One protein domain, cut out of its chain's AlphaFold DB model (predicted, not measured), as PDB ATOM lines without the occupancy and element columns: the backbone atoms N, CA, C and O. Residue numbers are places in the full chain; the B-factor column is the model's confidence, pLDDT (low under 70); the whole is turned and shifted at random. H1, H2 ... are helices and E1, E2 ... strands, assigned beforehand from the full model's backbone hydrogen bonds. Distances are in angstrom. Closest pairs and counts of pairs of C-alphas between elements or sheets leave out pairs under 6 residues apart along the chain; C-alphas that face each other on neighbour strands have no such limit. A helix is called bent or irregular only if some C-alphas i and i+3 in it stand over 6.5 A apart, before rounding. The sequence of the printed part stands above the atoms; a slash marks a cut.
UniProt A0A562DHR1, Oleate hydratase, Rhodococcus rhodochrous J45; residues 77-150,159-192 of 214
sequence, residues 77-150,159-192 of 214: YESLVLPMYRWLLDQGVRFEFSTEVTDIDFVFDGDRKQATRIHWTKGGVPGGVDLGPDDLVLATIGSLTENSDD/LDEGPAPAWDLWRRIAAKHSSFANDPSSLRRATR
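This is residues 77 to 150 and 159 to 192 of the 214 residues of the protein "Oleate hydratase" of Rhodococcus rhodochrous J45 (UniProt A0A562DHR1). A long, twisted three-stranded sheet, E1, E2 and E3, has H2 packed on its edge strand E1, with H3 farther out beyond H2. H1 makes an arm off this body, and residues 78 to 84 and 86 to 92, most of them in H1, stick out free. The printed part has 108 residues, with three named helices and three named strands in the order H1, E1, E2, E3, H2, H3; the sheet order is E1, E2, E3, antiparallel throughout, and the class is mixed, helices and strands. It is only just loose, close to compact, with a radius of gyration of the C-alphas of 16.1 A and spans of 45 by 41 by 28 A.

E1, residues 99 to 109, E2, residues 112 to 122, and E3, residues 125 to 130, form a meander, each strand the antiparallel neighbour of the one before. E1 and E2 are a hairpin with a tight link, their directions at 160 degrees; N 105 and O 117 are 2.8 A apart, within hydrogen-bond range. E2 and E3 are a second hairpin, at 154 degrees, with N 127 and O 120 at 2.8 A, within hydrogen-bond range. The sheet is only just strongly twisted, its C-alphas lying up to 4.4 A off the best plane. H2, residues 165 to 174, is on the sheet; its closest C-alphas to E1 are those of Leu 169 and Asp 103, 5.8 A apart. H3, residues 185 to 192, is close to H2 but not clearly touching; the closest C-alphas are those of Arg 171 and Ser 185, 8.0 A apart. H2 and H3 run opposite ways at a shallow tilt of 29 degrees. H1, residues 77 to 90, is not on the sheet and is apart from H2 and H3. Every O i to N i+4 pair is within hydrogen-bond range in H2, against 8 of 10 in H1 and 2 of 4 in H3.

E1 is 29.9 A long, E2 30.3 A and E3 16.8 A. E1 begins at C-alpha 99, (94.062, -36.293, -213.512). H1 begins at C-alpha 77, (113.833, -37.426, -218.997), and is 18.2 A long; it is irregular, but only just, with C-alphas 79 and 82 at 6.7 A. H2 is 14.0 A long. H3 is 11.4 A long and ends at C-alpha 192, (111.211, -34.855, -191.210).

The two C-alphas farthest apart are those of Gly 110 and Asp 150, 46.8 A. Residues 151 to 158 are not printed, and C-alphas 150 and 159 are 9.9 A apart across this cut, in the link from E3 to H2. Residues 131 to 150 hold no named element. Of the links that are printed whole, none is long. The mean pLDDT of the printed part is 91.9; residues 188 to 192 are under 70.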
ATOM      1  N   TYR A  77     115.075 -37.784-218.323       95.06
ATOM      2  CA  TYR A  77     113.833 -37.426-218.997       95.06
ATOM      3  C   TYR A  77     114.010 -37.457-220.521       95.06
ATOM      4  O   TYR A  77     113.319 -38.196-221.211       95.06
ATOM      5  N   GLU A  78     114.997 -36.742-221.054       95.44
ATOM      6  CA  GLU A  78     115.262 -36.684-222.495       95.44
ATOM      7  C   GLU A  78     115.797 -37.999-223.064       95.44
ATOM      8  O   GLU A  78     115.463 -38.363-224.189       95.44
ATOM      9  N   SER A  79     116.643 -38.709-222.312       97.25
ATOM     10  CA  SER A  79     117.317 -39.907-222.826       97.25
ATOM     11  C   SER A  79     116.494 -41.184-222.700       97.25
ATOM     12  O   SER A  79     116.767 -42.129-223.434       97.25
ATOM     13  N   LEU A  80     115.545 -41.248-221.759       97.25
ATOM     14  CA  LEU A  80     114.797 -42.472-221.445       97.25
ATOM     15  C   LEU A  80     113.284 -42.246-221.489       97.25
ATOM     16  O   LEU A  80     112.588 -42.945-222.224       97.25
ATOM     17  N   VAL A  81     112.775 -41.260-220.742       97.56
ATOM     18  CA  VAL A  81     111.323 -41.038-220.611       97.56
ATOM     19  C   VAL A  81     110.711 -40.577-221.929       97.56
ATOM     20  O   VAL A  81     109.735 -41.160-222.387       97.56
ATOM     21  N   LEU A  82     111.289 -39.563-222.571       97.44
ATOM     22  CA  LEU A  82     110.756 -38.984-223.800       97.44
ATOM     23  C   LEU A  82     110.744 -39.982-224.979       97.44
ATOM     24  O   LEU A  82     109.718 -40.053-225.659       97.44
ATOM     25  N   PRO A  83     111.802 -40.784-225.229       98.19
ATOM     26  CA  PRO A  83     111.749 -41.856-226.223       98.19
ATOM     27  C   PRO A  83     110.651 -42.885-225.939       98.19
ATOM     28  O   PRO A  83     109.912 -43.250-226.849       98.19
ATOM     29  N   MET A  84     110.509 -43.311-224.681       98.38
ATOM     30  CA  MET A  84     109.492 -44.284-224.275       98.38
ATOM     31  C   MET A  84     108.074 -43.733-224.445       98.38
ATOM     32  O   MET A  84     107.212 -44.406-225.002       98.38
ATOM     33  N   TYR A  85     107.848 -42.490-224.017       97.75
ATOM     34  CA  TYR A  85     106.578 -41.787-224.172       97.75
ATOM     35  C   TYR A  85     106.151 -41.710-225.642       97.75
ATOM     36  O   TYR A  85     105.022 -42.059-225.976       97.75
ATOM     37  N   ARG A  86     107.070 -41.314-226.533       98.00
ATOM     38  CA  ARG A  86     106.809 -41.259-227.980       98.00
ATOM     39  C   ARG A  86     106.477 -42.632-228.550       98.00
ATOM     40  O   ARG A  86     105.484 -42.766-229.250       98.00
ATOM     41  N   TRP A  87     107.257 -43.650-228.191       98.62
ATOM     42  CA  TRP A  87     106.998 -45.011-228.650       98.62
ATOM     43  C   TRP A  87     105.608 -45.507-228.221       98.62
ATOM     44  O   TRP A  87     104.882 -46.050-229.046       98.62
ATOM     45  N   LEU A  88     105.197 -45.266-226.971       98.50
ATOM     46  CA  LEU A  88     103.868 -45.643-226.470       98.50
ATOM     47  C   LEU A  88     102.735 -44.904-227.198       98.50
ATOM     48  O   LEU A  88     101.714 -45.519-227.505       98.50
ATOM     49  N   LEU A  89     102.914 -43.615-227.509       97.88
ATOM     50  CA  LEU A  89     101.957 -42.868-228.334       97.88
ATOM     51  C   LEU A  89     101.795 -43.498-229.720       97.88
ATOM     52  O   LEU A  89     100.667 -43.680-230.172       97.88
ATOM     53  N   ASP A  90     102.900 -43.885-230.361       98.38
ATOM     54  CA  ASP A  90     102.875 -44.543-231.672       98.38
ATOM     55  C   ASP A  90     102.193 -45.925-231.615       98.38
ATOM     56  O   ASP A  90     101.640 -46.382-232.613       98.38
ATOM     57  N   GLN A  91     102.191 -46.584-230.448       98.62
ATOM     58  CA  GLN A  91     101.432 -47.820-230.203       98.62
ATOM     59  C   GLN A  91      99.943 -47.577-229.880       98.62
ATOM     60  O   GLN A  91      99.207 -48.531-229.633       98.62
ATOM     61  N   GLY A  92      99.480 -46.324-229.861       98.31
ATOM     62  CA  GLY A  92      98.087 -45.971-229.570       98.31
ATOM     63  C   GLY A  92      97.740 -45.908-228.080       98.31
ATOM     64  O   GLY A  92      96.560 -45.909-227.729       98.31
ATOM     65  N   VAL A  93      98.734 -45.842-227.187       98.44
ATOM     66  CA  VAL A  93      98.489 -45.684-225.745       98.44
ATOM     67  C   VAL A  93      97.906 -44.301-225.460       98.44
ATOM     68  O   VAL A  93      98.423 -43.273-225.900       98.44
ATOM     69  N   ARG A  94      96.831 -44.272-224.670       97.69
ATOM     70  CA  ARG A  94      96.168 -43.043-224.234       97.69
ATOM     71  C   ARG A  94      96.804 -42.519-222.950       97.69
ATOM     72  O   ARG A  94      96.844 -43.220-221.944       97.69
ATOM     73  N   PHE A  95      97.228 -41.258-222.975       97.19
ATOM     74  CA  PHE A  95      97.756 -40.558-221.808       97.19
ATOM     75  C   PHE A  95      96.736 -39.556-221.274       97.19
ATOM     76  O   PHE A  95      96.246 -38.700-222.009       97.19
ATOM     77  N   GLU A  96      96.446 -39.652-219.981       95.31
ATOM     78  CA  GLU A  96      95.564 -38.735-219.265       95.31
ATOM     79  C   GLU A  96      96.385 -37.888-218.296       95.31
ATOM     80  O   GLU A  96      96.838 -38.359-217.255       95.31
ATOM     81  N   PHE A  97      96.590 -36.624-218.657       95.31
ATOM     82  CA  PHE A  97      97.264 -35.647-217.806       95.31
ATOM     83  C   PHE A  97      96.264 -34.898-216.920       95.31
ATOM     84  O   PHE A  97      95.047 -34.971-217.122       95.31
ATOM     85  N   SER A  98      96.784 -34.162-215.932       94.88
ATOM     86  CA  SER A  98      95.981 -33.327-215.022       94.88
ATOM     87  C   SER A  98      94.811 -34.084-214.375       94.88
ATOM     88  O   SER A  98      93.725 -33.534-214.185       94.88
ATOM     89  N   THR A  99      95.037 -35.366-214.083       96.31
ATOM     90  CA  THR A  99      94.062 -36.293-213.512       96.31
ATOM     91  C   THR A  99      94.700 -36.939-212.294       96.31
ATOM     92  O   THR A  99      95.654 -37.703-212.417       96.31
ATOM     93  N   GLU A 100      94.204 -36.592-211.114       96.19
ATOM     94  CA  GLU A 100      94.672 -37.148-209.849       96.19
ATOM     95  C   GLU A 100      93.826 -38.371-209.513       96.19
ATOM     96  O   GLU A 100      92.632 -38.230-209.255       96.19
ATOM     97  N   VAL A 101      94.421 -39.564-209.508       97.44
ATOM     98  CA  VAL A 101      93.748 -40.766-208.998       97.44
ATOM     99  C   VAL A 101      93.643 -40.650-207.484       97.44
ATOM    100  O   VAL A 101      94.650 -40.622-206.778       97.44
ATOM    101  N   THR A 102      92.414 -40.575-206.986       97.12
ATOM    102  CA  THR A 102      92.143 -40.357-205.568       97.12
ATOM    103  C   THR A 102      92.010 -41.676-204.824       97.12
ATOM    104  O   THR A 102      92.524 -41.783-203.714       97.12
ATOM    105  N   ASP A 103      91.396 -42.702-205.410       97.81
ATOM    106  CA  ASP A 103      91.230 -44.005-204.763       97.81
ATOM    107  C   ASP A 103      91.003 -45.132-205.785       97.81
ATOM    108  O   ASP A 103      90.689 -44.880-206.949       97.81
ATOM    109  N   ILE A 104      91.151 -46.380-205.342       98.12
ATOM    110  CA  ILE A 104      90.842 -47.583-206.121       98.12
ATOM    111  C   ILE A 104      89.990 -48.500-205.254       98.12
ATOM    112  O   ILE A 104      90.416 -48.896-204.169       98.12
ATOM    113  N   ASP A 105      88.785 -48.830-205.703       98.06
ATOM    114  CA  ASP A 105      87.906 -49.760-204.997       98.06
ATOM    115  C   ASP A 105      88.250 -51.203-205.302       98.06
ATOM    116  O   ASP A 105      88.685 -51.537-206.403       98.06
ATOM    117  N   PHE A 106      88.022 -52.053-204.302       97.81
ATOM    118  CA  PHE A 106      88.271 -53.478-204.389       97.81
ATOM    119  C   PHE A 106      87.087 -54.264-203.842       97.81
ATOM    120  O   PHE A 106      86.492 -53.892-202.831       97.81
ATOM    121  N   VAL A 107      86.808 -55.394-204.480       97.19
ATOM    122  CA  VAL A 107      85.990 -56.467-203.918       97.19
ATOM    123  C   VAL A 107      86.918 -57.595-203.480       97.19
ATOM    124  O   VAL A 107      87.842 -57.977-204.205       97.19
ATOM    125  N   PHE A 108      86.663 -58.111-202.282       96.12
ATOM    126  CA  PHE A 108      87.408 -59.203-201.670       96.12
ATOM    127  C   PHE A 108      86.490 -60.420-201.553       96.12
ATOM    128  O   PHE A 108      85.436 -60.332-200.925       96.12
ATOM    129  N   ASP A 109      86.888 -61.536-202.156       94.38
ATOM    130  CA  ASP A 109      86.166 -62.811-202.110       94.38
ATOM    131  C   ASP A 109      87.160 -63.935-201.797       94.38
ATOM    132  O   ASP A 109      87.919 -64.388-202.661       94.38
ATOM    133  N   GLY A 110      87.232 -64.307-200.516       91.56
ATOM    134  CA  GLY A 110      88.278 -65.182-199.992       91.56
ATOM    135  C   GLY A 110      89.674 -64.635-200.306       91.56
ATOM    136  O   GLY A 110      90.034 -63.525-199.906       91.56
ATOM    137  N   ASP A 111      90.458 -65.408-201.055       91.38
ATOM    138  CA  ASP A 111      91.809 -65.010-201.459       91.38
ATOM    139  C   ASP A 111      91.829 -64.045-202.653       91.38
ATOM    140  O   ASP A 111      92.814 -63.317-202.839       91.38
ATOM    141  N   ARG A 112      90.741 -63.981-203.434       94.19
ATOM    142  CA  ARG A 112      90.634 -63.124-204.618       94.19
ATOM    143  C   ARG A 112      90.422 -61.668-204.211       94.19
ATOM    144  O   ARG A 112      89.552 -61.343-203.407       94.19
ATOM    145  N   LYS A 113      91.205 -60.778-204.822       95.69
ATOM    146  CA  LYS A 113      91.123 -59.321-204.650       95.69
ATOM    147  C   LYS A 113      91.024 -58.707-206.032       95.69
ATOM    148  O   LYS A 113      91.940 -58.874-206.830       95.69
ATOM    149  N   GLN A 114      89.912 -58.049-206.328       97.00
ATOM    150  CA  GLN A 114      89.665 -57.472-207.644       97.00
ATOM    151  C   GLN A 114      89.444 -55.974-207.513       97.00
ATOM    152  O   GLN A 114      88.560 -55.563-206.768       97.00
ATOM    153  N   ALA A 115      90.215 -55.181-208.257       98.00
ATOM    154  CA  ALA A 115      89.925 -53.765-208.424       98.00
ATOM    155  C   ALA A 115      88.640 -53.608-209.249       98.00
ATOM    156  O   ALA A 115      88.489 -54.259-210.280       98.00
ATOM    157  N   THR A 116      87.714 -52.771-208.793       98.25
ATOM    158  CA  THR A 116      86.396 -52.607-209.427       98.25
ATOM    159  C   THR A 116      86.130 -51.196-209.909       98.25
ATOM    160  O   THR A 116      85.286 -51.010-210.780       98.25
ATOM    161  N   ARG A 117      86.839 -50.195-209.381       98.56
ATOM    162  CA  ARG A 117      86.693 -48.807-209.822       98.56
ATOM    163  C   ARG A 117      87.942 -47.995-209.526       98.56
ATOM    164  O   ARG A 117      88.511 -48.116-208.445       98.56
ATOM    165  N   ILE A 118      88.325 -47.125-210.455       98.62
ATOM    166  CA  ILE A 118      89.315 -46.067-210.216       98.62
ATOM    167  C   ILE A 118      88.561 -44.757-210.048       98.62
ATOM    168  O   ILE A 118      87.792 -44.370-210.929       98.62
ATOM    169  N   HIS A 119      88.801 -44.062-208.941       98.50
ATOM    170  CA  HIS A 119      88.292 -42.716-208.697       98.50
ATOM    171  C   HIS A 119      89.369 -41.691-209.015       98.50
ATOM    172  O   HIS A 119      90.542 -41.891-208.694       98.50
ATOM    173  N   TRP A 120      88.976 -40.575-209.617       98.12
ATOM    174  CA  TRP A 120      89.894 -39.478-209.886       98.12
ATOM    175  C   TRP A 120      89.242 -38.113-209.720       98.12
ATOM    176  O   TRP A 120      88.021 -37.971-209.751       98.12
ATOM    177  N   THR A 121      90.084 -37.092-209.645       97.81
ATOM    178  CA  THR A 121      89.708 -35.693-209.825       97.81
ATOM    179  C   THR A 121      90.418 -35.162-211.065       97.81
ATOM    180  O   THR A 121      91.647 -35.186-211.143       97.81
ATOM    181  N   LYS A 122      89.659 -34.666-212.046       96.56
ATOM    182  CA  LYS A 122      90.197 -34.077-213.281       96.56
ATOM    183  C   LYS A 122      89.709 -32.643-213.415       96.56
ATOM    184  O   LYS A 122      88.510 -32.402-213.513       96.56
ATOM    185  N   GLY A 123      90.631 -31.679-213.374       92.12
ATOM    186  CA  GLY A 123      90.278 -30.252-213.394       92.12
ATOM    187  C   GLY A 123      89.353 -29.833-212.241       92.12
ATOM    188  O   GLY A 123      88.453 -29.025-212.443       92.12
ATOM    189  N   GLY A 124      89.523 -30.431-211.056       93.56
ATOM    190  CA  GLY A 124      88.666 -30.198-209.886       93.56
ATOM    191  C   GLY A 124      87.321 -30.936-209.908       93.56
ATOM    192  O   GLY A 124      86.584 -30.869-208.930       93.56
ATOM    193  N   VAL A 125      87.006 -31.661-210.985       97.12
ATOM    194  CA  VAL A 125      85.756 -32.417-211.115       97.12
ATOM    195  C   VAL A 125      85.992 -33.882-210.733       97.12
ATOM    196  O   VAL A 125      86.845 -34.533-211.350       97.12
ATOM    197  N   PRO A 126      85.257 -34.424-209.745       97.88
ATOM    198  CA  PRO A 126      85.297 -35.845-209.425       97.88
ATOM    199  C   PRO A 126      84.786 -36.700-210.586       97.88
ATOM    200  O   PRO A 126      83.821 -36.351-211.265       97.88
ATOM    201  N   GLY A 127      85.408 -37.851-210.786       97.88
ATOM    202  CA  GLY A 127      85.026 -38.827-211.791       97.88
ATOM    203  C   GLY A 127      85.617 -40.195-211.485       97.88
ATOM    204  O   GLY A 127      86.121 -40.455-210.394       97.88
ATOM    205  N   GLY A 128      85.527 -41.093-212.455       97.81
ATOM    206  CA  GLY A 128      86.114 -42.416-212.341       97.81
ATOM    207  C   GLY A 128      85.679 -43.340-213.463       97.81
ATOM    208  O   GLY A 128      84.846 -42.973-214.295       97.81
ATOM    209  N   VAL A 129      86.227 -44.548-213.447       98.12
ATOM    210  CA  VAL A 129      85.900 -45.621-214.385       98.12
ATOM    211  C   VAL A 129      85.697 -46.920-213.623       98.12
ATOM    212  O   VAL A 129      86.495 -47.249-212.744       98.12
ATOM    213  N   ASP A 130      84.619 -47.629-213.951       98.50
ATOM    214  CA  ASP A 130      84.378 -48.980-213.454       98.50
ATOM    215  C   ASP A 130      85.223 -49.976-214.244       98.50
ATOM    216  O   ASP A 130      85.453 -49.801-215.441       98.50
ATOM    217  N   LEU A 131      85.692 -51.007-213.555       98.50
ATOM    218  CA  LEU A 131      86.597 -52.015-214.082       98.50
ATOM    219  C   LEU A 131      85.884 -53.361-214.162       98.50
ATOM    220  O   LEU A 131      85.234 -53.807-213.211       98.50
ATOM    221  N   GLY A 132      86.033 -54.020-215.303       97.62
ATOM    222  CA  GLY A 132      85.650 -55.403-215.511       97.62
ATOM    223  C   GLY A 132      86.662 -56.394-214.921       97.62
ATOM    224  O   GLY A 132      87.713 -56.013-214.407       97.62
ATOM    225  N   PRO A 133      86.359 -57.701-214.986       96.62
ATOM    226  CA  PRO A 133      87.256 -58.754-214.503       96.62
ATOM    227  C   PRO A 133      88.559 -58.890-215.302       96.62
ATOM    228  O   PRO A 133      89.528 -59.412-214.758       96.62
ATOM    229  N   ASP A 134      88.583 -58.418-216.548       97.81
ATOM    230  CA  ASP A 134      89.738 -58.526-217.446       97.81
ATOM    231  C   ASP A 134      90.594 -57.244-217.482       97.81
ATOM    232  O   ASP A 134      91.639 -57.209-218.136       97.81
ATOM    233  N   ASP A 135      90.180 -56.192-216.767       98.12
ATOM    234  CA  ASP A 135      90.923 -54.938-216.683       98.12
ATOM    235  C   ASP A 135      92.053 -55.038-215.653       98.12
ATOM    236  O   ASP A 135      91.865 -55.462-214.508       98.12
ATOM    237  N   LEU A 136      93.251 -54.603-216.045       97.75
ATOM    238  CA  LEU A 136      94.438 -54.633-215.194       97.75
ATOM    239  C   LEU A 136      94.788 -53.233-214.694       97.75
ATOM    240  O   LEU A 136      94.887 -52.284-215.471       97.75
ATOM    241  N   VAL A 137      95.059 -53.124-213.393       97.19
ATOM    242  CA  VAL A 137      95.470 -51.870-212.755       97.19
ATOM    243  C   VAL A 137      96.904 -51.987-212.263       97.19
ATOM    244  O   VAL A 137      97.203 -52.772-211.365       97.19
ATOM    245  N   LEU A 138      97.792 -51.169-212.829       96.75
ATOM    246  CA  LEU A 138      99.170 -51.021-212.367       96.75
ATOM    247  C   LEU A 138      99.317 -49.664-211.674       96.75
ATOM    248  O   LEU A 138      99.404 -48.629-212.330       96.75
ATOM    249  N   ALA A 139      99.323 -49.670-210.342       94.06
ATOM    250  CA  ALA A 139      99.419 -48.458-209.537       94.06
ATOM    251  C   ALA A 139     100.846 -48.256-209.010       94.06
ATOM    252  O   ALA A 139     101.387 -49.108-208.305       94.06
ATOM    253  N   THR A 140     101.435 -47.097-209.306       92.69
ATOM    254  CA  THR A 140     102.638 -46.633-208.604       92.69
ATOM    255  C   THR A 140     102.191 -45.885-207.353       92.69
ATOM    256  O   THR A 140     101.556 -44.840-207.456       92.69
ATOM    257  N   ILE A 141     102.479 -46.444-206.178       91.19
ATOM    258  CA  ILE A 141     102.084 -45.887-204.878       91.19
ATOM    259  C   ILE A 141     103.263 -45.177-204.203       91.19
ATOM    260  O   ILE A 141     104.375 -45.703-204.166       91.19
ATOM    261  N   GLY A 142     103.007 -43.986-203.653       89.19
ATOM    262  CA  GLY A 142     104.047 -43.108-203.112       89.19
ATOM    263  C   GLY A 142     104.955 -42.487-204.182       89.19
ATOM    264  O   GLY A 142     105.050 -42.951-205.316       89.19
ATOM    265  N   SER A 143     105.637 -41.402-203.815       89.94
ATOM    266  CA  SER A 143     106.575 -40.709-204.701       89.94
ATOM    267  C   SER A 143     107.655 -39.983-203.898       89.94
ATOM    268  O   SER A 143     107.363 -39.301-202.917       89.94
ATOM    269  N   LEU A 144     108.918 -40.126-204.320       87.81
ATOM    270  CA  LEU A 144     110.064 -39.442-203.704       87.81
ATOM    271  C   LEU A 144     110.152 -37.958-204.081       87.81
ATOM    272  O   LEU A 144     110.853 -37.210-203.409       87.81
ATOM    273  N   THR A 145     109.489 -37.551-205.165       87.69
ATOM    274  CA  THR A 145     109.485 -36.165-205.654       87.69
ATOM    275  C   THR A 145     108.199 -35.430-205.297       87.69
ATOM    276  O   THR A 145     108.067 -34.254-205.626       87.69
ATOM    277  N   GLU A 146     107.249 -36.097-204.637       86.69
ATOM    278  CA  GLU A 146     106.043 -35.440-204.138       86.69
ATOM    279  C   GLU A 146     106.411 -34.289-203.197       86.69
ATOM    280  O   GLU A 146     107.374 -34.401-202.434       86.69
ATOM    281  N   ASN A 147     105.639 -33.202-203.239       88.69
ATOM    282  CA  ASN A 147     105.836 -32.021-202.393       88.69
ATOM    283  C   ASN A 147     107.235 -31.377-202.541       88.69
ATOM    284  O   ASN A 147     107.709 -30.687-201.638       88.69
ATOM    285  N   SER A 148     107.919 -31.609-203.667       88.00
ATOM    286  CA  SER A 148     109.139 -30.868-203.999       88.00
ATOM    287  C   SER A 148     108.772 -29.454-204.439       88.00
ATOM    288  O   SER A 148     107.890 -29.283-205.276       88.00
ATOM    289  N   ASP A 149     109.479 -28.461-203.902       89.44
ATOM    290  CA  ASP A 149     109.394 -27.069-204.344       89.44
ATOM    291  C   ASP A 149     110.688 -26.658-205.047       89.44
ATOM    292  O   ASP A 149     111.786 -27.074-204.659       89.44
ATOM    293  N   ASP A 150     110.553 -25.794-206.048       90.88
ATOM    294  CA  ASP A 150     111.675 -25.265-206.808       90.88
ATOM    295  C   ASP A 150     111.979 -23.827-206.378       90.88
ATOM    296  O   ASP A 150     111.228 -22.880-206.618       90.88
ATOM    297  N   LEU A 159     109.576 -25.857-197.855       86.19
ATOM    298  CA  LEU A 159     109.040 -27.159-197.497       86.19
ATOM    299  C   LEU A 159     107.517 -27.129-197.662       86.19
ATOM    300  O   LEU A 159     106.848 -26.350-196.981       86.19
ATOM    301  N   ASP A 160     106.985 -27.978-198.538       85.12
ATOM    302  CA  ASP A 160     105.545 -28.191-198.661       85.12
ATOM    303  C   ASP A 160     105.103 -29.364-197.771       85.12
ATOM    304  O   ASP A 160     105.294 -30.539-198.088       85.12
ATOM    305  N   GLU A 161     104.502 -29.048-196.623       83.12
ATOM    306  CA  GLU A 161     103.922 -30.048-195.713       83.12
ATOM    307  C   GLU A 161     102.458 -30.398-196.030       83.12
ATOM    308  O   GLU A 161     101.827 -31.144-195.270       83.12
ATOM    309  N   GLY A 162     101.917 -29.866-197.129       84.50
ATOM    310  CA  GLY A 162     100.545 -30.056-197.568       84.50
ATOM    311  C   GLY A 162     100.188 -31.498-197.959       84.50
ATOM    312  O   GLY A 162     100.937 -32.450-197.688       84.50
ATOM    313  N   PRO A 163      99.003 -31.683-198.574       84.38
ATOM    314  CA  PRO A 163      98.581 -32.969-199.124       84.38
ATOM    315  C   PRO A 163      99.638 -33.554-200.061       84.38
ATOM    316  O   PRO A 163     100.381 -32.819-200.707       84.38
ATOM    317  N   ALA A 164      99.711 -34.880-200.116       89.44
ATOM    318  CA  ALA A 164     100.738 -35.596-200.860       89.44
ATOM    319  C   ALA A 164     100.047 -36.730-201.633       89.44
ATOM    320  O   ALA A 164      99.991 -37.853-201.121       89.44
ATOM    321  N   PRO A 165      99.451 -36.440-202.807       90.81
ATOM    322  CA  PRO A 165      98.424 -37.283-203.419       90.81
ATOM    323  C   PRO A 165      98.794 -38.757-203.626       90.81
ATOM    324  O   PRO A 165      97.995 -39.628-203.287       90.81
ATOM    325  N   ALA A 166     100.003 -39.087-204.093       91.88
ATOM    326  CA  ALA A 166     100.430 -40.478-204.265       91.88
ATOM    327  C   ALA A 166     100.626 -41.195-202.922       91.88
ATOM    328  O   ALA A 166     100.397 -42.403-202.813       91.88
ATOM    329  N   TRP A 167     101.027 -40.466-201.876       92.12
ATOM    330  CA  TRP A 167     101.097 -41.000-200.515       92.12
ATOM    331  C   TRP A 167      99.711 -41.145-199.879       92.12
ATOM    332  O   TRP A 167      99.490 -42.086-199.118       92.12
ATOM    333  N   ASP A 168      98.786 -40.228-200.170       92.69
ATOM    334  CA  ASP A 168      97.381 -40.315-199.761       92.69
ATOM    335  C   ASP A 168      96.686 -41.512-200.419       92.69
ATOM    336  O   ASP A 168      96.014 -42.280-199.730       92.69
ATOM    337  N   LEU A 169      96.911 -41.726-201.720       94.81
ATOM    338  CA  LEU A 169      96.437 -42.900-202.450       94.81
ATOM    339  C   LEU A 169      96.960 -44.193-201.817       94.81
ATOM    340  O   LEU A 169      96.175 -45.099-201.545       94.81
ATOM    341  N   TRP A 170      98.263 -44.269-201.516       95.00
ATOM    342  CA  TRP A 170      98.824 -45.428-200.818       95.00
ATOM    343  C   TRP A 170      98.130 -45.645-199.471       95.00
ATOM    344  O   TRP A 170      97.622 -46.736-199.231       95.00
ATOM    345  N   ARG A 171      98.033 -44.620-198.611       93.69
ATOM    346  CA  ARG A 171      97.348 -44.742-197.309       93.69
ATOM    347  C   ARG A 171      95.930 -45.293-197.450       93.69
ATOM    348  O   ARG A 171      95.555 -46.193-196.702       93.69
ATOM    349  N   ARG A 172      95.161 -44.782-198.418       95.19
ATOM    350  CA  ARG A 172      93.794 -45.245-198.684       95.19
ATOM    351  C   ARG A 172      93.766 -46.705-199.118       95.19
ATOM    352  O   ARG A 172      93.015 -47.469-198.529       95.19
ATOM    353  N   ILE A 173      94.620 -47.113-200.060       95.31
ATOM    354  CA  ILE A 173      94.711 -48.510-200.514       95.31
ATOM    355  C   ILE A 173      95.145 -49.434-199.369       95.31
ATOM    356  O   ILE A 173      94.489 -50.441-199.125       95.31
ATOM    357  N   ALA A 174      96.204 -49.087-198.632       94.69
ATOM    358  CA  ALA A 174      96.728 -49.876-197.514       94.69
ATOM    359  C   ALA A 174      95.668 -50.146-196.433       94.69
ATOM    360  O   ALA A 174      95.630 -51.228-195.851       94.69
ATOM    361  N   ALA A 175      94.764 -49.191-196.199       94.88
ATOM    362  CA  ALA A 175      93.675 -49.343-195.241       94.88
ATOM    363  C   ALA A 175      92.586 -50.344-195.682       94.88
ATOM    364  O   ALA A 175      91.807 -50.788-194.840       94.88
ATOM    365  N   LYS A 176      92.509 -50.711-196.972       94.94
ATOM    366  CA  LYS A 176      91.440 -51.583-197.497       94.94
ATOM    367  C   LYS A 176      91.642 -53.059-197.162       94.94
ATOM    368  O   LYS A 176      90.658 -53.786-197.065       94.94
ATOM    369  N   HIS A 177      92.884 -53.523-197.009       93.88
ATOM    370  CA  HIS A 177      93.165 -54.930-196.714       93.88
ATOM    371  C   HIS A 177      94.556 -55.128-196.100       93.88
ATOM    372  O   HIS A 177      95.538 -54.584-196.598       93.88
ATOM    373  N   SER A 178      94.672 -55.986-195.082       90.81
ATOM    374  CA  SER A 178      95.930 -56.232-194.350       90.81
ATOM    375  C   SER A 178      97.051 -56.852-195.188       90.81
ATOM    376  O   SER A 178      98.219 -56.741-194.837       90.81
ATOM    377  N   SER A 179      96.707 -57.519-196.291       91.00
ATOM    378  CA  SER A 179      97.688 -58.085-197.228       91.00
ATOM    379  C   SER A 179      98.239 -57.073-198.236       91.00
ATOM    380  O   SER A 179      99.067 -57.445-199.066       91.00
ATOM    381  N   PHE A 180      97.714 -55.847-198.273       91.12
ATOM    382  CA  PHE A 180      98.321 -54.778-199.058       91.12
ATOM    383  C   PHE A 180      99.517 -54.192-198.304       91.12
ATOM    384  O   PHE A 180      99.764 -54.520-197.145       91.12
ATOM    385  N   ALA A 181     100.317 -53.376-198.992       75.44
ATOM    386  CA  ALA A 181     101.504 -52.777-198.393       75.44
ATOM    387  C   ALA A 181     101.146 -52.004-197.112       75.44
ATOM    388  O   ALA A 181     100.112 -51.339-197.063       75.44
ATOM    389  N   ASN A 182     102.026 -52.061-196.109       85.31
ATOM    390  CA  ASN A 182     101.846 -51.354-194.842       85.31
ATOM    391  C   ASN A 182     101.628 -49.845-195.046       85.31
ATOM    392  O   ASN A 182     102.052 -49.270-196.053       85.31
ATOM    393  N   ASP A 183     101.018 -49.199-194.048       82.50
ATOM    394  CA  ASP A 183     100.864 -47.743-194.012       82.50
ATOM    395  C   ASP A 183     102.232 -47.048-194.212       82.50
ATOM    396  O   ASP A 183     103.161 -47.262-193.421       82.50
ATOM    397  N   PRO A 184     102.376 -46.179-195.232       82.88
ATOM    398  CA  PRO A 184     103.634 -45.503-195.533       82.88
ATOM    399  C   PRO A 184     104.036 -44.415-194.526       82.88
ATOM    400  O   PRO A 184     105.051 -43.738-194.709       82.88
ATOM    401  N   SER A 185     103.262 -44.187-193.466       77.94
ATOM    402  CA  SER A 185     103.512 -43.135-192.477       77.94
ATOM    403  C   SER A 185     104.883 -43.233-191.792       77.94
ATOM    404  O   SER A 185     105.403 -42.219-191.318       77.94
ATOM    405  N   SER A 186     105.495 -44.419-191.718       70.06
ATOM    406  CA  SER A 186     106.885 -44.582-191.255       70.06
ATOM    407  C   SER A 186     107.895 -43.999-192.255       70.06
ATOM    408  O   SER A 186     108.798 -43.266-191.850       70.06
ATOM    409  N   LEU A 187     107.689 -44.226-193.556       71.88
ATOM    410  CA  LEU A 187     108.516 -43.687-194.642       71.88
ATOM    411  C   LEU A 187     108.382 -42.162-194.753       71.88
ATOM    412  O   LEU A 187     109.382 -41.466-194.907       71.88
ATOM    413  N   ARG A 188     107.167 -41.620-194.586       67.81
ATOM    414  CA  ARG A 188     106.938 -40.162-194.606       67.81
ATOM    415  C   ARG A 188     107.444 -39.460-193.342       67.81
ATOM    416  O   ARG A 188     107.831 -38.304-193.403       67.81
ATOM    417  N   ARG A 189     107.477 -40.110-192.174       58.53
ATOM    418  CA  ARG A 189     108.090 -39.494-190.978       58.53
ATOM    419  C   ARG A 189     109.609 -39.385-191.095       58.53
ATOM    420  O   ARG A 189     110.178 -38.436-190.561       58.53
ATOM    421  N   ALA A 190     110.252 -40.285-191.839       52.69
ATOM    422  CA  ALA A 190     111.689 -40.220-192.099       52.69
ATOM    423  C   ALA A 190     112.111 -38.986-192.924       52.69
ATOM    424  O   ALA A 190     113.265 -38.578-192.829       52.69
ATOM    425  N   THR A 191     111.199 -38.334-193.661       51.94
ATOM    426  CA  THR A 191     111.493 -37.083-194.390       51.94
ATOM    427  C   THR A 191     111.476 -35.825-193.507       51.94
ATOM    428  O   THR A 191     111.863 -34.761-193.979       51.94
ATOM    429  N   ARG A 192     111.091 -35.934-192.220       51.66
ATOM    430  CA  ARG A 192     111.211 -34.855-191.210       51.66
ATOM    431  C   ARG A 192     112.590 -34.798-190.529       51.66
ATOM    432  O   ARG A 192     112.832 -33.923-189.702       51.66
TER     433      ARG A 192